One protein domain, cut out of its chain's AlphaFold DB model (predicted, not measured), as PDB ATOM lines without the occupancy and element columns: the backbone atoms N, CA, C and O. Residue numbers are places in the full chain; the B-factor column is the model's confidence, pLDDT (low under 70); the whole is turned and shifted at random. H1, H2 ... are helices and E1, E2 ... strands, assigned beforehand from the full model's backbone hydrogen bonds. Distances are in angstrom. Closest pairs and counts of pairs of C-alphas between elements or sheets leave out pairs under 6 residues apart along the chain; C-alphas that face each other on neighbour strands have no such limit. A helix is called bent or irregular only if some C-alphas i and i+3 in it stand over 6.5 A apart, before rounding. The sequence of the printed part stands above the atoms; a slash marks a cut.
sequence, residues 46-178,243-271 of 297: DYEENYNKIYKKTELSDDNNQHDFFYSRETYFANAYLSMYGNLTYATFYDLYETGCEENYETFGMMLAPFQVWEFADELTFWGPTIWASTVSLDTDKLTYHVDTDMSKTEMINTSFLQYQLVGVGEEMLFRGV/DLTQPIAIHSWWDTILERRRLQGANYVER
ATOM      1  N   ASP A  46     291.230 158.085 191.789       92.50
ATOM      2  CA  ASP A  46     290.674 159.435 191.939       92.50
ATOM      3  C   ASP A  46     291.328 160.245 193.074       92.50
ATOM      4  O   ASP A  46     291.006 161.425 193.255       92.50
ATOM      5  N   TYR A  47     292.243 159.652 193.849       95.06
ATOM      6  CA  TYR A  47     293.035 160.377 194.841       95.06
ATOM      7  C   TYR A  47     294.117 161.225 194.161       95.06
ATOM      8  O   TYR A  47     294.922 160.729 193.375       95.06
ATOM      9  N   GLU A  48     294.181 162.511 194.507       95.00
ATOM     10  CA  GLU A  48     295.239 163.407 194.052       95.00
ATOM     11  C   GLU A  48     296.166 163.788 195.209       95.00
ATOM     12  O   GLU A  48     295.758 164.428 196.174       95.00
ATOM     13  N   GLU A  49     297.441 163.429 195.084       92.12
ATOM     14  CA  GLU A  49     298.478 163.756 196.070       92.12
ATOM     15  C   GLU A  49     299.048 165.168 195.859       92.12
ATOM     16  O   GLU A  49     299.489 165.833 196.801       92.12
ATOM     17  N   ASN A  50     299.059 165.659 194.617       91.81
ATOM     18  CA  ASN A  50     299.739 166.906 194.299       91.81
ATOM     19  C   ASN A  50     298.852 168.108 194.608       91.81
ATOM     20  O   ASN A  50     297.907 168.428 193.885       91.81
ATOM     21  N   TYR A  51     299.236 168.860 195.635       88.75
ATOM     22  CA  TYR A  51     298.511 170.048 196.081       88.75
ATOM     23  C   TYR A  51     298.249 171.087 194.967       88.75
ATOM     24  O   TYR A  51     297.188 171.705 194.929       88.75
ATOM     25  N   ASN A  52     299.170 171.246 194.010       91.31
ATOM     26  CA  ASN A  52     299.009 172.166 192.871       91.31
ATOM     27  C   ASN A  52     297.909 171.757 191.872       91.31
ATOM     28  O   ASN A  52     297.516 172.569 191.038       91.31
ATOM     29  N   LYS A  53     297.427 170.513 191.937       93.50
ATOM     30  CA  LYS A  53     296.261 170.028 191.196       93.50
ATOM     31  C   LYS A  53     294.977 170.104 192.025       93.50
ATOM     32  O   LYS A  53     293.898 170.134 191.450       93.50
ATOM     33  N   ILE A  54     295.080 170.197 193.347       93.88
ATOM     34  CA  ILE A  54     293.926 170.360 194.242       93.88
ATOM     35  C   ILE A  54     293.525 171.830 194.339       93.88
ATOM     36  O   ILE A  54     292.343 172.142 194.402       93.88
ATOM     37  N   TYR A  55     294.487 172.750 194.354       93.19
ATOM     38  CA  TYR A  55     294.231 174.152 194.659       93.19
ATOM     39  C   TYR A  55     294.757 175.099 193.589       93.19
ATOM     40  O   TYR A  55     295.915 175.023 193.172       93.19
ATOM     41  N   LYS A  56     293.915 176.067 193.226       91.38
ATOM     42  CA  LYS A  56     294.258 177.186 192.356       91.38
ATOM     43  C   LYS A  56     293.943 178.504 193.048       91.38
ATOM     44  O   LYS A  56     292.823 178.731 193.503       91.38
ATOM     45  N   LYS A  57     294.928 179.399 193.054       90.25
ATOM     46  CA  LYS A  57     294.751 180.810 193.397       90.25
ATOM     47  C   LYS A  57     294.785 181.627 192.109       90.25
ATOM     48  O   LYS A  57     295.735 181.489 191.342       90.25
ATOM     49  N   THR A  58     293.780 182.465 191.889       88.88
ATOM     50  CA  THR A  58     293.721 183.375 190.739       88.88
ATOM     51  C   THR A  58     293.635 184.812 191.229       88.88
ATOM     52  O   THR A  58     292.733 185.144 191.995       88.88
ATOM     53  N   GLU A  59     294.565 185.655 190.789       86.50
ATOM     54  CA  GLU A  59     294.553 187.093 191.070       86.50
ATOM     55  C   GLU A  59     293.513 187.789 190.179       86.50
ATOM     56  O   GLU A  59     293.456 187.557 188.970       86.50
ATOM     57  N   LEU A  60     292.663 188.615 190.787       82.06
ATOM     58  CA  LEU A  60     291.660 189.450 190.126       82.06
ATOM     59  C   LEU A  60     292.163 190.902 190.044       82.06
ATOM     60  O   LEU A  60     293.100 191.282 190.740       82.06
ATOM     61  N   SER A  61     291.514 191.734 189.224       73.06
ATOM     62  CA  SER A  61     291.940 193.109 188.898       73.06
ATOM     63  C   SER A  61     292.027 194.097 190.076       73.06
ATOM     64  O   SER A  61     292.595 195.171 189.901       73.06
ATOM     65  N   ASP A  62     291.521 193.730 191.257       69.50
ATOM     66  CA  ASP A  62     291.377 194.609 192.429       69.50
ATOM     67  C   ASP A  62     292.174 194.103 193.656       69.50
ATOM     68  O   ASP A  62     291.673 194.157 194.779       69.50
ATOM     69  N   ASP A  63     293.352 193.496 193.454       61.44
ATOM     70  CA  ASP A  63     294.156 192.809 194.498       61.44
ATOM     71  C   ASP A  63     293.393 191.701 195.263       61.44
ATOM     72  O   ASP A  63     293.811 191.198 196.311       61.44
ATOM     73  N   ASN A  64     292.258 191.283 194.710       75.19
ATOM     74  CA  ASN A  64     291.401 190.245 195.250       75.19
ATOM     75  C   ASN A  64     291.808 188.885 194.694       75.19
ATOM     76  O   ASN A  64     292.165 188.760 193.528       75.19
ATOM     77  N   ASN A  65     291.709 187.843 195.514       86.56
ATOM     78  CA  ASN A  65     292.077 186.492 195.107       86.56
ATOM     79  C   ASN A  65     290.839 185.604 195.040       86.56
ATOM     80  O   ASN A  65     290.072 185.530 195.999       86.56
ATOM     81  N   GLN A  66     290.659 184.921 193.911       89.88
ATOM     82  CA  GLN A  66     289.737 183.800 193.804       89.88
ATOM     83  C   GLN A  66     290.462 182.516 194.207       89.88
ATOM     84  O   GLN A  66     291.602 182.270 193.793       89.88
ATOM     85  N   HIS A  67     289.781 181.703 195.004       92.56
ATOM     86  CA  HIS A  67     290.281 180.428 195.497       92.56
ATOM     87  C   HIS A  67     289.390 179.301 194.977       92.56
ATOM     88  O   HIS A  67     288.199 179.252 195.290       92.56
ATOM     89  N   ASP A  68     289.974 178.389 194.206       94.50
ATOM     90  CA  ASP A  68     289.294 177.208 193.683       94.50
ATOM     91  C   ASP A  68     289.956 175.944 194.241       94.50
ATOM     92  O   ASP A  68     291.167 175.746 194.096       94.50
ATOM     93  N   PHE A  69     289.152 175.088 194.868       95.06
ATOM     94  CA  PHE A  69     289.555 173.767 195.344       95.06
ATOM     95  C   PHE A  69     288.877 172.690 194.509       95.06
ATOM     96  O   PHE A  69     287.674 172.758 194.281       95.06
ATOM     97  N   PHE A  70     289.639 171.690 194.094       95.75
ATOM     98  CA  PHE A  70     289.197 170.563 193.287       95.75
ATOM     99  C   PHE A  70     289.337 169.307 194.128       95.75
ATOM    100  O   PHE A  70     290.440 168.797 194.319       95.75
ATOM    101  N   TYR A  71     288.214 168.834 194.654       95.69
ATOM    102  CA  TYR A  71     288.181 167.668 195.518       95.69
ATOM    103  C   TYR A  71     287.364 166.556 194.879       95.69
ATOM    104  O   TYR A  71     286.158 166.697 194.677       95.69
ATOM    105  N   SER A  72     288.022 165.424 194.644       95.44
ATOM    106  CA  SER A  72     287.310 164.153 194.685       95.44
ATOM    107  C   SER A  72     286.932 163.806 196.121       95.44
ATOM    108  O   SER A  72     287.547 164.310 197.077       95.44
ATOM    109  N   ARG A  73     285.952 162.912 196.276       95.62
ATOM    110  CA  ARG A  73     285.607 162.326 197.578       95.62
ATOM    111  C   ARG A  73     286.857 161.746 198.246       95.62
ATOM    112  O   ARG A  73     287.156 162.039 199.404       95.62
ATOM    113  N   GLU A  74     287.634 160.994 197.485       96.44
ATOM    114  CA  GLU A  74     288.857 160.317 197.905       96.44
ATOM    115  C   GLU A  74     289.899 161.301 198.419       96.44
ATOM    116  O   GLU A  74     290.414 161.133 199.523       96.44
ATOM    117  N   THR A  75     290.169 162.365 197.664       95.94
ATOM    118  CA  THR A  75     291.169 163.371 198.037       95.94
ATOM    119  C   THR A  75     290.782 164.095 199.320       95.94
ATOM    120  O   THR A  75     291.612 164.256 200.216       95.94
ATOM    121  N   TYR A  76     289.521 164.520 199.441       96.12
ATOM    122  CA  TYR A  76     289.065 165.248 200.621       96.12
ATOM    123  C   TYR A  76     289.138 164.382 201.887       96.12
ATOM    124  O   TYR A  76     289.762 164.770 202.878       96.12
ATOM    125  N   PHE A  77     288.556 163.179 201.846       97.31
ATOM    126  CA  PHE A  77     288.520 162.298 203.011       97.31
ATOM    127  C   PHE A  77     289.895 161.728 203.364       97.31
ATOM    128  O   PHE A  77     290.217 161.665 204.550       97.31
ATOM    129  N   ALA A  78     290.734 161.364 202.387       97.38
ATOM    130  CA  ALA A  78     292.106 160.933 202.657       97.38
ATOM    131  C   ALA A  78     292.878 162.010 203.434       97.38
ATOM    132  O   ALA A  78     293.436 161.721 204.493       97.38
ATOM    133  N   ASN A  79     292.841 163.260 202.966       95.50
ATOM    134  CA  ASN A  79     293.539 164.370 203.615       95.50
ATOM    135  C   ASN A  79     293.013 164.639 205.031       95.50
ATOM    136  O   ASN A  79     293.807 164.811 205.961       95.50
ATOM    137  N   ALA A  80     291.691 164.614 205.224       96.75
ATOM    138  CA  ALA A  80     291.092 164.792 206.542       96.75
ATOM    139  C   ALA A  80     291.514 163.680 207.519       96.75
ATOM    140  O   ALA A  80     291.947 163.967 208.635       96.75
ATOM    141  N   TYR A  81     291.456 162.411 207.100       98.25
ATOM    142  CA  TYR A  81     291.846 161.285 207.954       98.25
ATOM    143  C   TYR A  81     293.347 161.248 208.249       98.25
ATOM    144  O   TYR A  81     293.728 160.916 209.373       98.25
ATOM    145  N   LEU A  82     294.195 161.638 207.295       96.81
ATOM    146  CA  LEU A  82     295.633 161.774 207.521       96.81
ATOM    147  C   LEU A  82     295.938 162.879 208.542       96.81
ATOM    148  O   LEU A  82     296.743 162.669 209.448       96.81
ATOM    149  N   SER A  83     295.255 164.023 208.442       96.44
ATOM    150  CA  SER A  83     295.367 165.126 209.404       96.44
ATOM    151  C   SER A  83     294.956 164.691 210.816       96.44
ATOM    152  O   SER A  83     295.703 164.913 211.772       96.44
ATOM    153  N   MET A  84     293.825 163.994 210.959       98.38
ATOM    154  CA  MET A  84     293.382 163.442 212.248       98.38
ATOM    155  C   MET A  84     294.383 162.416 212.809       98.38
ATOM    156  O   MET A  84     294.696 162.444 213.999       98.38
ATOM    157  N   TYR A  85     294.912 161.520 211.966       98.06
ATOM    158  CA  TYR A  85     295.911 160.524 212.365       98.06
ATOM    159  C   TYR A  85     297.209 161.176 212.860       98.06
ATOM    160  O   TYR A  85     297.744 160.782 213.903       98.06
ATOM    161  N   GLY A  86     297.708 162.179 212.131       96.31
ATOM    162  CA  GLY A  86     298.900 162.936 212.509       96.31
ATOM    163  C   GLY A  86     298.726 163.610 213.867       96.31
ATOM    164  O   GLY A  86     299.563 163.452 214.752       96.31
ATOM    165  N   ASN A  87     297.581 164.250 214.087       98.06
ATOM    166  CA  ASN A  87     297.309 164.947 215.338       98.06
ATOM    167  C   ASN A  87     297.089 164.024 216.541       98.06
ATOM    168  O   ASN A  87     297.579 164.311 217.632       98.06
ATOM    169  N   LEU A  88     296.461 162.859 216.362       97.69
ATOM    170  CA  LEU A  88     296.445 161.845 217.422       97.69
ATOM    171  C   LEU A  88     297.838 161.266 217.697       97.69
ATOM    172  O   LEU A  88     298.129 160.878 218.828       97.69
ATOM    173  N   THR A  89     298.713 161.212 216.691       96.25
ATOM    174  CA  THR A  89     300.115 160.814 216.885       96.25
ATOM    175  C   THR A  89     300.857 161.848 217.735       96.25
ATOM    176  O   THR A  89     301.581 161.469 218.652       96.25
ATOM    177  N   TYR A  90     300.622 163.141 217.509       96.38
ATOM    178  CA  TYR A  90     301.160 164.219 218.343       96.38
ATOM    179  C   TYR A  90     300.661 164.154 219.789       96.38
ATOM    180  O   TYR A  90     301.474 164.207 220.712       96.38
ATOM    181  N   ALA A  91     299.358 163.939 219.990       96.75
ATOM    182  CA  ALA A  91     298.780 163.744 221.319       96.75
ATOM    183  C   ALA A  91     299.404 162.542 222.049       96.75
ATOM    184  O   ALA A  91     299.765 162.627 223.219       96.75
ATOM    185  N   THR A  92     299.610 161.437 221.328       95.31
ATOM    186  CA  THR A  92     300.255 160.223 221.853       95.31
ATOM    187  C   THR A  92     301.715 160.468 222.248       95.31
ATOM    188  O   THR A  92     302.185 159.966 223.269       95.31
ATOM    189  N   PHE A  93     302.457 161.250 221.459       92.88
ATOM    190  CA  PHE A  93     303.830 161.621 221.800       92.88
ATOM    191  C   PHE A  93     303.905 162.471 223.055       92.88
ATOM    192  O   PHE A  93     304.756 162.199 223.898       92.88
ATOM    193  N   TYR A  94     303.027 163.461 223.185       95.31
ATOM    194  CA  TYR A  94     302.936 164.265 224.393       95.31
ATOM    195  C   TYR A  94     302.602 163.408 225.616       95.31
ATOM    196  O   TYR A  94     303.332 163.451 226.601       95.31
ATOM    197  N   ASP A  95     301.566 162.573 225.522       95.81
ATOM    198  CA  ASP A  95     301.116 161.708 226.610       95.81
ATOM    199  C   ASP A  95     302.242 160.823 227.160       95.81
ATOM    200  O   ASP A  95     302.469 160.781 228.367       95.81
ATOM    201  N   LEU A  96     302.990 160.165 226.269       93.12
ATOM    202  CA  LEU A  96     304.110 159.305 226.652       93.12
ATOM    203  C   LEU A  96     305.353 160.090 227.097       93.12
ATOM    204  O   LEU A  96     306.178 159.550 227.840       93.12
ATOM    205  N   TYR A  97     305.530 161.319 226.610       91.31
ATOM    206  CA  TYR A  97     306.655 162.183 226.961       91.31
ATOM    207  C   TYR A  97     306.490 162.787 228.359       91.31
ATOM    208  O   TYR A  97     307.426 162.705 229.153       91.31
ATOM    209  N   GLU A  98     305.320 163.356 228.662       90.81
ATOM    210  CA  GLU A  98     305.088 164.172 229.862       90.81
ATOM    211  C   GLU A  98     305.337 163.390 231.153       90.81
ATOM    212  O   GLU A  98     306.019 163.862 232.061       90.81
ATOM    213  N   THR A  99     304.852 162.153 231.209       87.94
ATOM    214  CA  THR A  99     304.962 161.289 232.391       87.94
ATOM    215  C   THR A  99     306.118 160.298 232.308       87.94
ATOM    216  O   THR A  99     306.259 159.439 233.174       87.94
ATOM    217  N   GLY A 100     306.950 160.364 231.264       90.25
ATOM    218  CA  GLY A 100     308.028 159.395 231.071       90.25
ATOM    219  C   GLY A 100     307.525 157.961 230.868       90.25
ATOM    220  O   GLY A 100     308.176 157.023 231.321       90.25
ATOM    221  N   CYS A 101     306.408 157.798 230.148       91.75
ATOM    222  CA  CYS A 101     305.690 156.541 229.897       91.75
ATOM    223  C   CYS A 101     304.897 155.969 231.085       91.75
ATOM    224  O   CYS A 101     304.364 154.871 230.947       91.75
ATOM    225  N   GLU A 102     304.772 156.693 232.198       92.81
ATOM    226  CA  GLU A 102     303.826 156.351 233.269       92.81
ATOM    227  C   GLU A 102     302.389 156.756 232.893       92.81
ATOM    228  O   GLU A 102     302.151 157.473 231.914       92.81
ATOM    229  N   GLU A 103     301.401 156.297 233.658       90.31
ATOM    230  CA  GLU A 103     299.994 156.594 233.390       90.31
ATOM    231  C   GLU A 103     299.692 158.097 233.556       90.31
ATOM    232  O   GLU A 103     299.798 158.662 234.642       90.31
ATOM    233  N   ASN A 104     299.318 158.760 232.456       92.44
ATOM    234  CA  ASN A 104     298.851 160.149 232.456       92.44
ATOM    235  C   ASN A 104     297.313 160.218 232.486       92.44
ATOM    236  O   ASN A 104     296.666 159.928 231.476       92.44
ATOM    237  N   TYR A 105     296.732 160.608 233.620       91.06
ATOM    238  CA  TYR A 105     295.277 160.700 233.789       91.06
ATOM    239  C   TYR A 105     294.656 161.964 233.171       91.06
ATOM    240  O   TYR A 105     293.441 162.025 232.990       91.06
ATOM    241  N   GLU A 106     295.463 162.969 232.826       93.19
ATOM    242  CA  GLU A 106     294.976 164.267 232.343       93.19
ATOM    243  C   GLU A 106     294.724 164.277 230.832       93.19
ATOM    244  O   GLU A 106     293.951 165.095 230.333       93.19
ATOM    245  N   THR A 107     295.323 163.342 230.090       94.56
ATOM    246  CA  THR A 107     295.289 163.308 228.621       94.56
ATOM    247  C   THR A 107     293.884 163.350 228.047       94.56
ATOM    248  O   THR A 107     293.618 164.164 227.166       94.56
ATOM    249  N   PHE A 108     292.949 162.542 228.554       95.56
ATOM    250  CA  PHE A 108     291.570 162.591 228.059       95.56
ATOM    251  C   PHE A 108     290.862 163.901 228.413       95.56
ATOM    252  O   PHE A 108     290.081 164.393 227.603       95.56
ATOM    253  N   GLY A 109     291.164 164.496 229.573       95.44
ATOM    254  CA  GLY A 109     290.671 165.825 229.935       95.44
ATOM    255  C   GLY A 109     291.144 166.881 228.937       95.44
ATOM    256  O   GLY A 109     290.326 167.599 228.365       95.44
ATOM    257  N   MET A 110     292.442 166.898 228.627       95.25
ATOM    258  CA  MET A 110     293.018 167.809 227.633       95.25
ATOM    259  C   MET A 110     292.461 167.583 226.223       95.25
ATOM    260  O   MET A 110     292.144 168.544 225.529       95.25
ATOM    261  N   MET A 111     292.263 166.334 225.794       96.56
ATOM    262  CA  MET A 111     291.620 166.043 224.504       96.56
ATOM    263  C   MET A 111     290.171 166.541 224.433       96.56
ATOM    264  O   MET A 111     289.670 166.835 223.349       96.56
ATOM    265  N   LEU A 112     289.492 166.619 225.577       96.88
ATOM    266  CA  LEU A 112     288.133 167.139 225.692       96.88
ATOM    267  C   LEU A 112     288.088 168.635 226.011       96.88
ATOM    268  O   LEU A 112     286.991 169.190 226.009       96.88
ATOM    269  N   ALA A 113     289.233 169.296 226.230       96.81
ATOM    270  CA  ALA A 113     289.326 170.716 226.573       96.81
ATOM    271  C   ALA A 113     288.464 171.636 225.690       96.81
ATOM    272  O   ALA A 113     287.786 172.498 226.248       96.81
ATOM    273  N   PRO A 114     288.354 171.444 224.357       96.44
ATOM    274  CA  PRO A 114     287.485 172.291 223.541       96.44
ATOM    275  C   PRO A 114     286.008 172.256 223.966       96.44
ATOM    276  O   PRO A 114     285.275 173.222 223.770       96.44
ATOM    277  N   PHE A 115     285.548 171.164 224.573       96.25
ATOM    278  CA  PHE A 115     284.162 170.995 225.009       96.25
ATOM    279  C   PHE A 115     283.931 171.408 226.462       96.25
ATOM    280  O   PHE A 115     282.781 171.460 226.900       96.25
ATOM    281  N   GLN A 116     284.989 171.771 227.187       93.50
ATOM    282  CA  GLN A 116     284.929 172.258 228.563       93.50
ATOM    283  C   GLN A 116     284.644 173.765 228.609       93.50
ATOM    284  O   GLN A 116     285.287 174.525 229.318       93.50
ATOM    285  N   VAL A 117     283.657 174.227 227.832       86.56
ATOM    286  CA  VAL A 117     283.394 175.665 227.604       86.56
ATOM    287  C   VAL A 117     283.114 176.432 228.905       86.56
ATOM    288  O   VAL A 117     283.379 177.629 228.989       86.56
ATOM    289  N   TRP A 118     282.608 175.747 229.935       90.25
ATOM    290  CA  TRP A 118     282.391 176.325 231.263       90.25
ATOM    291  C   TRP A 118     283.686 176.799 231.936       90.25
ATOM    292  O   TRP A 118     283.625 177.739 232.722       90.25
ATOM    293  N   GLU A 119     284.838 176.206 231.616       90.50
ATOM    294  CA  GLU A 119     286.142 176.611 232.161       90.50
ATOM    295  C   GLU A 119     286.623 177.946 231.592       90.50
ATOM    296  O   GLU A 119     287.481 178.596 232.178       90.50
ATOM    297  N   PHE A 120     286.041 178.392 230.477       92.38
ATOM    298  CA  PHE A 120     286.471 179.598 229.773       92.38
ATOM    299  C   PHE A 120     285.472 180.750 229.874       92.38
ATOM    300  O   PHE A 120     285.637 181.759 229.193       92.38
ATOM    301  N   ALA A 121     284.414 180.620 230.682       90.31
ATOM    302  CA  ALA A 121     283.309 181.580 230.719       90.31
ATOM    303  C   ALA A 121     283.775 183.028 230.961       90.31
ATOM    304  O   ALA A 121     283.310 183.933 230.270       90.31
ATOM    305  N   ASP A 122     284.748 183.216 231.853       92.75
ATOM    306  CA  ASP A 122     285.289 184.527 232.234       92.75
ATOM    307  C   ASP A 122     286.663 184.827 231.598       92.75
ATOM    308  O   ASP A 122     287.302 185.837 231.901       92.75
ATOM    309  N   GLU A 123     287.119 183.979 230.674       94.38
ATOM    310  CA  GLU A 123     288.469 184.039 230.124       94.38
ATOM    311  C   GLU A 123     288.523 184.812 228.800       94.38
ATOM    312  O   GLU A 123     288.229 184.296 227.716       94.38
ATOM    313  N   LEU A 124     288.958 186.073 228.858       94.19
ATOM    314  CA  LEU A 124     289.133 186.902 227.656       94.19
ATOM    315  C   LEU A 124     290.190 186.347 226.694       94.19
ATOM    316  O   LEU A 124     290.103 186.589 225.488       94.19
ATOM    317  N   THR A 125     291.169 185.602 227.207       95.25
ATOM    318  CA  THR A 125     292.156 184.880 226.397       95.25
ATOM    319  C   THR A 125     291.496 183.805 225.531       95.25
ATOM    320  O   THR A 125     291.903 183.584 224.399       95.25
ATOM    321  N   PHE A 126     290.405 183.192 225.983       96.06
ATOM    322  CA  PHE A 126     289.639 182.273 225.147       96.06
ATOM    323  C   PHE A 126     288.679 183.003 224.194       96.06
ATOM    324  O   PHE A 126     288.645 182.739 222.985       96.06
ATOM    325  N   TRP A 127     287.890 183.946 224.718       95.50
ATOM    326  CA  TRP A 127     286.819 184.577 223.943       95.50
ATOM    327  C   TRP A 127     287.318 185.537 222.868       95.50
ATOM    328  O   TRP A 127     286.712 185.601 221.800       95.50
ATOM    329  N   GLY A 128     288.414 186.263 223.107       95.44
ATOM    330  CA  GLY A 128     288.958 187.227 222.147       95.44
ATOM    331  C   GLY A 128     289.229 186.601 220.772       95.44
ATOM    332  O   GLY A 128     288.618 187.027 219.784       95.44
ATOM    333  N   PRO A 129     290.078 185.560 220.689       94.44
ATOM    334  CA  PRO A 129     290.340 184.855 219.440       94.44
ATOM    335  C   PRO A 129     289.081 184.218 218.832       94.44
ATOM    336  O   PRO A 129     288.835 184.350 217.635       94.44
ATOM    337  N   THR A 130     288.241 183.586 219.651       94.12
ATOM    338  CA  THR A 130     287.020 182.894 219.200       94.12
ATOM    339  C   THR A 130     286.006 183.856 218.561       94.12
ATOM    340  O   THR A 130     285.420 183.568 217.511       94.12
ATOM    341  N   ILE A 131     285.823 185.043 219.149       95.56
ATOM    342  CA  ILE A 131     284.963 186.106 218.607       95.56
ATOM    343  C   ILE A 131     285.559 186.670 217.318       95.56
ATOM    344  O   ILE A 131     284.831 186.871 216.341       95.56
ATOM    345  N   TRP A 132     286.873 186.899 217.278       95.56
ATOM    346  CA  TRP A 132     287.545 187.339 216.057       95.56
ATOM    347  C   TRP A 132     287.347 186.330 214.919       95.56
ATOM    348  O   TRP A 132     286.890 186.706 213.840       95.56
ATOM    349  N   ALA A 133     287.572 185.037 215.176       95.25
ATOM    350  CA  ALA A 133     287.379 183.967 214.196       95.25
ATOM    351  C   ALA A 133     285.931 183.906 213.689       95.25
ATOM    352  O   ALA A 133     285.679 183.598 212.523       95.25
ATOM    353  N   SER A 134     284.968 184.266 214.539       95.25
ATOM    354  CA  SER A 134     283.544 184.313 214.196       95.25
ATOM    355  C   SER A 134     283.155 185.513 213.326       95.25
ATOM    356  O   SER A 134     282.121 185.467 212.661       95.25
ATOM    357  N   THR A 135     283.958 186.581 213.310       95.44
ATOM    358  CA  THR A 135     283.567 187.884 212.742       95.44
ATOM    359  C   THR A 135     284.457 188.373 211.606       95.44
ATOM    360  O   THR A 135     283.985 189.139 210.767       95.44
ATOM    361  N   VAL A 136     285.708 187.912 211.518       93.88
ATOM    362  CA  VAL A 136     286.648 188.313 210.460       93.88
ATOM    363  C   VAL A 136     286.072 188.035 209.064       93.88
ATOM    364  O   VAL A 136     285.417 187.008 208.866       93.88
ATOM    365  N   SER A 137     286.282 188.932 208.093       92.06
ATOM    366  CA  SER A 137     285.881 188.669 206.699       92.06
ATOM    367  C   SER A 137     286.697 187.512 206.130       92.06
ATOM    368  O   SER A 137     287.903 187.440 206.350       92.06
ATOM    369  N   LEU A 138     286.036 186.615 205.400       90.25
ATOM    370  CA  LEU A 138     286.663 185.448 204.773       90.25
ATOM    371  C   LEU A 138     286.478 185.417 203.254       90.25
ATOM    372  O   LEU A 138     286.875 184.432 202.638       90.25
ATOM    373  N   ASP A 139     285.862 186.454 202.672       89.38
ATOM    374  CA  ASP A 139     285.623 186.593 201.229       89.38
ATOM    375  C   ASP A 139     285.095 185.297 200.588       89.38
ATOM    376  O   ASP A 139     285.557 184.832 199.544       89.38
ATOM    377  N   THR A 140     284.142 184.652 201.270       91.38
ATOM    378  CA  THR A 140     283.674 183.310 200.906       91.38
ATOM    379  C   THR A 140     282.943 183.289 199.565       91.38
ATOM    380  O   THR A 140     282.876 182.251 198.915       91.38
ATOM    381  N   ASP A 141     282.448 184.437 199.109       89.50
ATOM    382  CA  ASP A 141     281.903 184.645 197.768       89.50
ATOM    383  C   ASP A 141     282.938 184.392 196.656       89.50
ATOM    384  O   ASP A 141     282.568 183.975 195.554       89.50
ATOM    385  N   LYS A 142     284.235 184.545 196.957       90.88
ATOM    386  CA  LYS A 142     285.374 184.283 196.056       90.88
ATOM    387  C   LYS A 142     285.976 182.884 196.234       90.88
ATOM    388  O   LYS A 142     286.952 182.544 195.565       90.88
ATOM    389  N   LEU A 143     285.399 182.062 197.110       94.19
ATOM    390  CA  LEU A 143     285.797 180.675 197.340       94.19
ATOM    391  C   LEU A 143     284.850 179.729 196.601       94.19
ATOM    392  O   LEU A 143     283.626 179.878 196.640       94.19
ATOM    393  N   THR A 144     285.411 178.767 195.875       95.31
ATOM    394  CA  THR A 144     284.652 177.746 195.143       95.31
ATOM    395  C   THR A 144     285.251 176.365 195.341       95.31
ATOM    396  O   THR A 144     286.439 176.154 195.110       95.31
ATOM    397  N   TYR A 145     284.407 175.420 195.742       96.25
ATOM    398  CA  TYR A 145     284.735 174.005 195.796       96.25
ATOM    399  C   TYR A 145     284.118 173.305 194.581       96.25
ATOM    400  O   TYR A 145     282.897 173.267 194.417       96.25
ATOM    401  N   HIS A 146     284.977 172.768 193.723       96.19
ATOM    402  CA  HIS A 146     284.640 171.838 192.653       96.19
ATOM    403  C   HIS A 146     284.670 170.440 193.266       96.19
ATOM    404  O   HIS A 146     285.745 169.943 193.610       96.19
ATOM    405  N   VAL A 147     283.497 169.842 193.462       96.25
ATOM    406  CA  VAL A 147     283.322 168.598 194.232       96.25
ATOM    407  C   VAL A 147     282.575 167.537 193.440       96.25
ATOM    408  O   VAL A 147     281.741 167.864 192.593       96.25
ATOM    409  N   ASP A 148     282.846 166.269 193.734       94.00
ATOM    410  CA  ASP A 148     282.082 165.162 193.156       94.00
ATOM    411  C   ASP A 148     280.611 165.183 193.567       94.00
ATOM    412  O   ASP A 148     280.239 165.655 194.642       94.00
ATOM    413  N   THR A 149     279.760 164.651 192.686       89.31
ATOM    414  CA  THR A 149     278.300 164.615 192.885       89.31
ATOM    415  C   THR A 149     277.869 163.811 194.108       89.31
ATOM    416  O   THR A 149     276.785 164.042 194.646       89.31
ATOM    417  N   ASP A 150     278.707 162.884 194.561       91.12
ATOM    418  CA  ASP A 150     278.483 162.030 195.721       91.12
ATOM    419  C   ASP A 150     279.137 162.574 197.006       91.12
ATOM    420  O   ASP A 150     279.152 161.880 198.024       91.12
ATOM    421  N   MET A 151     279.653 163.809 196.993       93.31
ATOM    422  CA  MET A 151     280.198 164.483 198.168       93.31
ATOM    423  C   MET A 151     279.354 165.701 198.541       93.31
ATOM    424  O   MET A 151     279.303 166.715 197.845       93.31
ATOM    425  N   SER A 152     278.698 165.625 199.697       93.44
ATOM    426  CA  SER A 152     277.874 166.724 200.186       93.44
ATOM    427  C   SER A 152     278.675 167.738 201.006       93.44
ATOM    428  O   SER A 152     279.560 167.405 201.794       93.44
ATOM    429  N   LYS A 153     278.262 169.005 200.923       95.31
ATOM    430  CA  LYS A 153     278.733 170.081 201.810       95.31
ATOM    431  C   LYS A 153     278.600 169.730 203.299       95.31
ATOM    432  O   LYS A 153     279.446 170.110 204.103       95.31
ATOM    433  N   THR A 154     277.534 169.029 203.681       96.00
ATOM    434  CA  THR A 154     277.308 168.614 205.072       96.00
ATOM    435  C   THR A 154     278.335 167.587 205.532       96.00
ATOM    436  O   THR A 154     278.822 167.696 206.655       96.00
ATOM    437  N   GLU A 155     278.694 166.621 204.682       96.12
ATOM    438  CA  GLU A 155     279.774 165.678 204.983       96.12
ATOM    439  C   GLU A 155     281.098 166.410 205.196       96.12
ATOM    440  O   GLU A 155     281.745 166.182 206.214       96.12
ATOM    441  N   MET A 156     281.447 167.349 204.308       97.06
ATOM    442  CA  MET A 156     282.660 168.157 204.462       97.06
ATOM    443  C   MET A 156     282.661 168.918 205.796       97.06
ATOM    444  O   MET A 156     283.593 168.806 206.584       97.06
ATOM    445  N   ILE A 157     281.574 169.622 206.128       97.06
ATOM    446  CA  ILE A 157     281.478 170.368 207.395       97.06
ATOM    447  C   ILE A 157     281.640 169.449 208.614       97.06
ATOM    448  O   ILE A 157     282.362 169.795 209.549       97.06
ATOM    449  N   ASN A 158     280.985 168.288 208.621       97.12
ATOM    450  CA  ASN A 158     281.043 167.362 209.754       97.12
ATOM    451  C   ASN A 158     282.434 166.736 209.912       97.12
ATOM    452  O   ASN A 158     282.920 166.576 211.032       97.12
ATOM    453  N   THR A 159     283.085 166.397 208.802       97.25
ATOM    454  CA  THR A 159     284.442 165.850 208.812       97.25
ATOM    455  C   THR A 159     285.460 166.901 209.235       97.25
ATOM    456  O   THR A 159     286.269 166.617 210.119       97.25
ATOM    457  N   SER A 160     285.378 168.122 208.698       96.69
ATOM    458  CA  SER A 160     286.223 169.241 209.123       96.69
ATOM    459  C   SER A 160     286.033 169.575 210.600       96.69
ATOM    460  O   SER A 160     287.015 169.865 211.271       96.69
ATOM    461  N   PHE A 161     284.813 169.480 211.143       97.94
ATOM    462  CA  PHE A 161     284.594 169.686 212.575       97.94
ATOM    463  C   PHE A 161     285.485 168.760 213.409       97.94
ATOM    464  O   PHE A 161     286.290 169.244 214.193       97.94
ATOM    465  N   LEU A 162     285.421 167.442 213.201       96.38
ATOM    466  CA  LEU A 162     286.270 166.515 213.957       96.38
ATOM    467  C   LEU A 162     287.764 166.735 213.671       96.38
ATOM    468  O   LEU A 162     288.587 166.636 214.580       96.38
ATOM    469  N   GLN A 163     288.108 167.043 212.419       97.38
ATOM    470  CA  GLN A 163     289.487 167.255 211.995       97.38
ATOM    471  C   GLN A 163     290.130 168.387 212.789       97.38
ATOM    472  O   GLN A 163     291.169 168.177 213.404       97.38
ATOM    473  N   TYR A 164     289.502 169.562 212.809       97.31
ATOM    474  CA  TYR A 164     290.091 170.755 213.411       97.31
ATOM    475  C   TYR A 164     290.029 170.762 214.939       97.31
ATOM    476  O   TYR A 164     290.883 171.374 215.575       97.31
ATOM    477  N   GLN A 165     289.110 170.005 215.547       97.81
ATOM    478  CA  GLN A 165     289.193 169.705 216.981       97.81
ATOM    479  C   GLN A 165     290.458 168.898 217.300       97.81
ATOM    480  O   GLN A 165     291.180 169.208 218.243       97.81
ATOM    481  N   LEU A 166     290.776 167.888 216.484       97.62
ATOM    482  CA  LEU A 166     292.002 167.116 216.667       97.62
ATOM    483  C   LEU A 166     293.259 167.917 216.318       97.62
ATOM    484  O   LEU A 166     294.260 167.722 216.998       97.62
ATOM    485  N   VAL A 167     293.222 168.823 215.333       97.00
ATOM    486  CA  VAL A 167     294.337 169.745 215.029       97.00
ATOM    487  C   VAL A 167     294.730 170.544 216.266       97.00
ATOM    488  O   VAL A 167     295.880 170.460 216.694       97.00
ATOM    489  N   GLY A 168     293.779 171.229 216.906       97.69
ATOM    490  CA  GLY A 168     294.081 172.006 218.108       97.69
ATOM    491  C   GLY A 168     294.613 171.149 219.262       97.69
ATOM    492  O   GLY A 168     295.571 171.536 219.923       97.69
ATOM    493  N   VAL A 169     294.061 169.949 219.471       98.31
ATOM    494  CA  VAL A 169     294.571 168.999 220.478       98.31
ATOM    495  C   VAL A 169     296.007 168.567 220.170       98.31
ATOM    496  O   VAL A 169     296.887 168.688 221.020       98.31
ATOM    497  N   GLY A 170     296.252 168.046 218.969       98.00
ATOM    498  CA  GLY A 170     297.533 167.454 218.597       98.00
ATOM    499  C   GLY A 170     298.650 168.486 218.506       98.00
ATOM    500  O   GLY A 170     299.721 168.289 219.084       98.00
ATOM    501  N   GLU A 171     298.416 169.594 217.807       98.44
ATOM    502  CA  GLU A 171     299.436 170.621 217.611       98.44
ATOM    503  C   GLU A 171     299.811 171.316 218.924       98.44
ATOM    504  O   GLU A 171     300.998 171.507 219.186       98.44
ATOM    505  N   GLU A 172     298.864 171.639 219.807       98.62
ATOM    506  CA  GLU A 172     299.220 172.248 221.095       98.62
ATOM    507  C   GLU A 172     299.953 171.260 222.011       98.62
ATOM    508  O   GLU A 172     300.987 171.608 222.586       98.62
ATOM    509  N   MET A 173     299.516 169.999 222.067       98.31
ATOM    510  CA  MET A 173     300.231 168.954 222.807       98.31
ATOM    511  C   MET A 173     301.681 168.785 222.320       98.31
ATOM    512  O   MET A 173     302.600 168.696 223.134       98.31
ATOM    513  N   LEU A 174     301.936 168.819 221.008       97.88
ATOM    514  CA  LEU A 174     303.300 168.751 220.476       97.88
ATOM    515  C   LEU A 174     304.084 170.046 220.707       97.88
ATOM    516  O   LEU A 174     305.152 170.037 221.318       97.88
ATOM    517  N   PHE A 175     303.611 171.166 220.173       98.25
ATOM    518  CA  PHE A 175     304.408 172.385 220.112       98.25
ATOM    519  C   PHE A 175     304.542 173.057 221.480       98.25
ATOM    520  O   PHE A 175     305.589 173.641 221.765       98.25
ATOM    521  N   ARG A 176     303.522 172.976 222.341       98.00
ATOM    522  CA  ARG A 176     303.523 173.634 223.657       98.00
ATOM    523  C   ARG A 176     303.902 172.612 224.724       98.00
ATOM    524  O   ARG A 176     304.889 172.809 225.438       98.00
ATOM    525  N   GLY A 177     303.210 171.476 224.730       96.38
ATOM    526  CA  GLY A 177     303.428 170.399 225.694       96.38
ATOM    527  C   GLY A 177     304.805 169.743 225.588       96.38
ATOM    528  O   GLY A 177     305.464 169.553 226.602       96.38
ATOM    529  N   VAL A 178     305.293 169.457 224.375       96.38
ATOM    530  CA  VAL A 178     306.610 168.816 224.185       96.38
ATOM    531  C   VAL A 178     307.700 169.836 223.860       96.38
ATOM    532  O   VAL A 178     308.694 169.927 224.583       96.38
ATOM    533  N   ASP A 243     299.702 175.265 231.369       93.44
ATOM    534  CA  ASP A 243     298.314 174.840 231.168       93.44
ATOM    535  C   ASP A 243     297.996 174.688 229.677       93.44
ATOM    536  O   ASP A 243     297.941 175.663 228.926       93.44
ATOM    537  N   LEU A 244     297.798 173.447 229.231       95.44
ATOM    538  CA  LEU A 244     297.447 173.139 227.841       95.44
ATOM    539  C   LEU A 244     295.955 173.264 227.541       95.44
ATOM    540  O   LEU A 244     295.586 173.333 226.368       95.44
ATOM    541  N   THR A 245     295.102 173.320 228.558       95.44
ATOM    542  CA  THR A 245     293.645 173.252 228.409       95.44
ATOM    543  C   THR A 245     293.134 174.405 227.554       95.44
ATOM    544  O   THR A 245     292.477 174.199 226.529       95.44
ATOM    545  N   GLN A 246     293.500 175.631 227.924       95.88
ATOM    546  CA  GLN A 246     293.057 176.823 227.215       95.88
ATOM    547  C   GLN A 246     293.674 176.963 225.805       95.88
ATOM    548  O   GLN A 246     292.909 177.209 224.869       95.88
ATOM    549  N   PRO A 247     294.994 176.766 225.580       97.50
ATOM    550  CA  PRO A 247     295.571 176.757 224.233       97.50
ATOM    551  C   PRO A 247     294.905 175.749 223.288       97.50
ATOM    552  O   PRO A 247     294.552 176.117 222.164       97.50
ATOM    553  N   ILE A 248     294.675 174.510 223.750       98.44
ATOM    554  CA  ILE A 248     293.999 173.463 222.966       98.44
ATOM    555  C   ILE A 248     292.608 173.937 222.547       98.44
ATOM    556  O   ILE A 248     292.236 173.823 221.373       98.44
ATOM    557  N   ALA A 249     291.833 174.475 223.489       97.88
ATOM    558  CA  ALA A 249     290.478 174.933 223.222       97.88
ATOM    559  C   ALA A 249     290.456 176.111 222.236       97.88
ATOM    560  O   ALA A 249     289.660 176.095 221.294       97.88
ATOM    561  N   ILE A 250     291.347 177.095 222.405       97.88
ATOM    562  CA  ILE A 250     291.468 178.250 221.502       97.88
ATOM    563  C   ILE A 250     291.773 177.782 220.083       97.88
ATOM    564  O   ILE A 250     291.057 178.157 219.158       97.88
ATOM    565  N   HIS A 251     292.810 176.962 219.905       98.06
ATOM    566  CA  HIS A 251     293.241 176.509 218.584       98.06
ATOM    567  C   HIS A 251     292.138 175.684 217.901       98.06
ATOM    568  O   HIS A 251     291.743 175.981 216.773       98.06
ATOM    569  N   SER A 252     291.550 174.732 218.630       98.12
ATOM    570  CA  SER A 252     290.475 173.871 218.121       98.12
ATOM    571  C   SER A 252     289.273 174.675 217.626       98.12
ATOM    572  O   SER A 252     288.765 174.444 216.524       98.12
ATOM    573  N   TRP A 253     288.801 175.638 218.425       97.62
ATOM    574  CA  TRP A 253     287.647 176.460 218.059       97.62
ATOM    575  C   TRP A 253     287.961 177.484 216.983       97.62
ATOM    576  O   TRP A 253     287.130 177.681 216.097       97.62
ATOM    577  N   TRP A 254     289.137 178.104 217.026       96.00
ATOM    578  CA  TRP A 254     289.577 179.051 216.008       96.00
ATOM    579  C   TRP A 254     289.504 178.429 214.613       96.00
ATOM    580  O   TRP A 254     288.792 178.940 213.745       96.00
ATOM    581  N   ASP A 255     290.148 177.280 214.424       95.81
ATOM    582  CA  ASP A 255     290.166 176.594 213.134       95.81
ATOM    583  C   ASP A 255     288.784 176.076 212.738       95.81
ATOM    584  O   ASP A 255     288.335 176.279 211.606       95.81
ATOM    585  N   THR A 256     288.060 175.476 213.686       97.62
ATOM    586  CA  THR A 256     286.712 174.946 213.441       97.62
ATOM    587  C   THR A 256     285.748 176.038 212.984       97.62
ATOM    588  O   THR A 256     284.961 175.826 212.059       97.62
ATOM    589  N   ILE A 257     285.786 177.214 213.613       97.81
ATOM    590  CA  ILE A 257     284.919 178.340 213.261       97.81
ATOM    591  C   ILE A 257     285.280 178.865 211.876       97.81
ATOM    592  O   ILE A 257     284.385 179.033 211.044       97.81
ATOM    593  N   LEU A 258     286.567 179.112 211.618       96.44
ATOM    594  CA  LEU A 258     287.022 179.629 210.330       96.44
ATOM    595  C   LEU A 258     286.659 178.675 209.195       96.44
ATOM    596  O   LEU A 258     286.053 179.107 208.213       96.44
ATOM    597  N   GLU A 259     286.948 177.383 209.342       96.56
ATOM    598  CA  GLU A 259     286.661 176.414 208.291       96.56
ATOM    599  C   GLU A 259     285.164 176.212 208.089       96.56
ATOM    600  O   GLU A 259     284.676 176.249 206.958       96.56
ATOM    601  N   ARG A 260     284.389 176.087 209.172       97.75
ATOM    602  CA  ARG A 260     282.931 175.980 209.062       97.75
ATOM    603  C   ARG A 260     282.353 177.175 208.314       97.75
ATOM    604  O   ARG A 260     281.487 176.984 207.463       97.75
ATOM    605  N   ARG A 261     282.826 178.393 208.596       97.50
ATOM    606  CA  ARG A 261     282.388 179.608 207.893       97.50
ATOM    607  C   ARG A 261     282.786 179.586 206.416       97.50
ATOM    608  O   ARG A 261     281.942 179.919 205.588       97.50
ATOM    609  N   ARG A 262     284.003 179.144 206.070       96.00
ATOM    610  CA  ARG A 262     284.440 178.969 204.668       96.00
ATOM    611  C   ARG A 262     283.552 177.980 203.929       96.00
ATOM    612  O   ARG A 262     282.936 178.347 202.932       96.00
ATOM    613  N   LEU A 263     283.393 176.771 204.460       96.50
ATOM    614  CA  LEU A 263     282.555 175.733 203.861       96.50
ATOM    615  C   LEU A 263     281.095 176.187 203.737       96.50
ATOM    616  O   LEU A 263     280.439 175.890 202.737       96.50
ATOM    617  N   GLN A 264     280.572 176.926 204.719       96.81
ATOM    618  CA  GLN A 264     279.210 177.459 204.691       96.81
ATOM    619  C   GLN A 264     279.014 178.588 203.680       96.81
ATOM    620  O   GLN A 264     277.978 178.601 203.015       96.81
ATOM    621  N   GLY A 265     279.967 179.506 203.561       95.50
ATOM    622  CA  GLY A 265     279.853 180.677 202.695       95.50
ATOM    623  C   GLY A 265     280.324 180.465 201.255       95.50
ATOM    624  O   GLY A 265     280.054 181.320 200.417       95.50
ATOM    625  N   ALA A 266     281.036 179.372 200.969       96.12
ATOM    626  CA  ALA A 266     281.598 179.093 199.653       96.12
ATOM    627  C   ALA A 266     280.562 178.670 198.605       96.12
ATOM    628  O   ALA A 266     279.493 178.131 198.921       96.12
ATOM    629  N   ASN A 267     280.946 178.835 197.340       96.12
ATOM    630  CA  ASN A 267     280.241 178.276 196.193       96.12
ATOM    631  C   ASN A 267     280.621 176.805 195.990       96.12
ATOM    632  O   ASN A 267     281.766 176.419 196.219       96.12
ATOM    633  N   TYR A 268     279.673 176.004 195.507       94.88
ATOM    634  CA  TYR A 268     279.889 174.596 195.179       94.88
ATOM    635  C   TYR A 268     279.462 174.348 193.744       94.88
ATOM    636  O   TYR A 268     278.379 174.770 193.331       94.88
ATOM    637  N   VAL A 269     280.318 173.672 192.996       94.69
ATOM    638  CA  VAL A 269     280.054 173.269 191.618       94.69
ATOM    639  C   VAL A 269     280.453 171.815 191.439       94.69
ATOM    640  O   VAL A 269     281.364 171.323 192.101       94.69
ATOM    641  N   GLU A 270     279.743 171.128 190.553       94.31
ATOM    642  CA  GLU A 270     280.062 169.749 190.204       94.31
ATOM    643  C   GLU A 270     281.407 169.692 189.476       94.31
ATOM    644  O   GLU A 270     281.594 170.352 188.448       94.31
ATOM    645  N   ARG A 271     282.328 168.896 190.019       92.44
ATOM    646  CA  ARG A 271     283.608 168.570 189.401       92.44
ATOM    647  C   ARG A 271     283.391 167.534 188.307       92.44
ATOM    648  O   ARG A 271     282.734 166.515 188.513       92.44
TER     649      ARG A 271
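Overview. This is residues 46 to 178 and 243 to 271 of the 297 residues of an uncharacterized protein of marine metagenome (UniProt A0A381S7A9). Four helices, H2, H6, H7 and H5, lie side by side in a row, making one layer, with a small four-stranded sheet at one end. H3 crosses H6 and H7 near the other end of the row, and short H4 follows it toward H5. The printed part has 162 residues, with seven named helices and four named strands in the order H1, E1, E2, H2, H3, H4, H5, E3, H6, H7, E4. The sheet runs E1, E2, E3, E4 and is mixed; the class is mixed, helices and strands. The whole is compact, with a radius of gyration of the C-alphas of 17.7 A and spans of 53 by 37 by 26 A.

Arrangement. Start at H1, residues 51 to 54, which only grazes the sheet. E1, residues 55 to 59, and E2, residues 65 to 71, form an antiparallel hairpin; look for N 56 and O 68, 2.9 A apart. E2 is parallel to E3, residues 143 to 147, with N 69 and O 144 at 2.9 A. E3 is parallel to E4, residues 267 to 270, with N 145 and O 267 at 2.9 A. H2, residues 73 to 98, touches H6, residues 153 to 178, at a shallow tilt of 25 degrees, the same way; their closest C-alphas, Asn 87 and Gly 170, are 4.1 A apart. H6 touches H7, residues 245 to 265, at a shallow tilt of 26 degrees, opposite ways, closest at the C-alphas of Gly 168 and Ser 252, 4.1 A. H5, residues 124 to 135, touches H7 at a shallow tilt of 8 degrees, the same way, closest at the C-alphas of Thr 130 and Trp 254, 5.6 A. H3, residues 107 to 115, touches residues 245 to 253 of H7 at a steep tilt of 45 degrees, closest at the C-alphas of Pro 114 and Ala 249, 4.0 A. H4, residues 117 to 120, is close to but not clearly touching H5, with the C-alphas of Phe 120 and Phe 126 6.2 A apart. E2, H2 to H5 and E3 make a strand-helix-strand unit, two parallel neighbour strands with helices between. Each O i to N i+4 pair is within hydrogen-bond range in H2, H6 and H7, against 3 of 5 in H3 and 7 of 8 in H5; H1 and H4 are too short for one.

Along the chain. Find C-alpha 51 at (298.511, 170.048, 196.081), where H1 begins. H2 spans 37.8 A, from C-alpha 73 at (285.607, 162.326, 197.578). H3 is irregular, C-alphas 111 and 114 being 7.6 A apart. H5 spans 15.9 A, H6 35.8 A, H7 30.1 A and E2 19.2 A. E4 ends at C-alpha 270, (280.062, 169.749, 190.204).

Size, cuts and confidence. The C-alphas farthest apart, Ser 61 and Glu 102, are 58.8 A apart. Residues 179 to 242 are not printed; C-alphas 178 and 243 are 12.4 A apart across the cut. Of the links printed whole, none is long. Mean pLDDT of the printed part is 94.2; residues 62 to 63 are under 70.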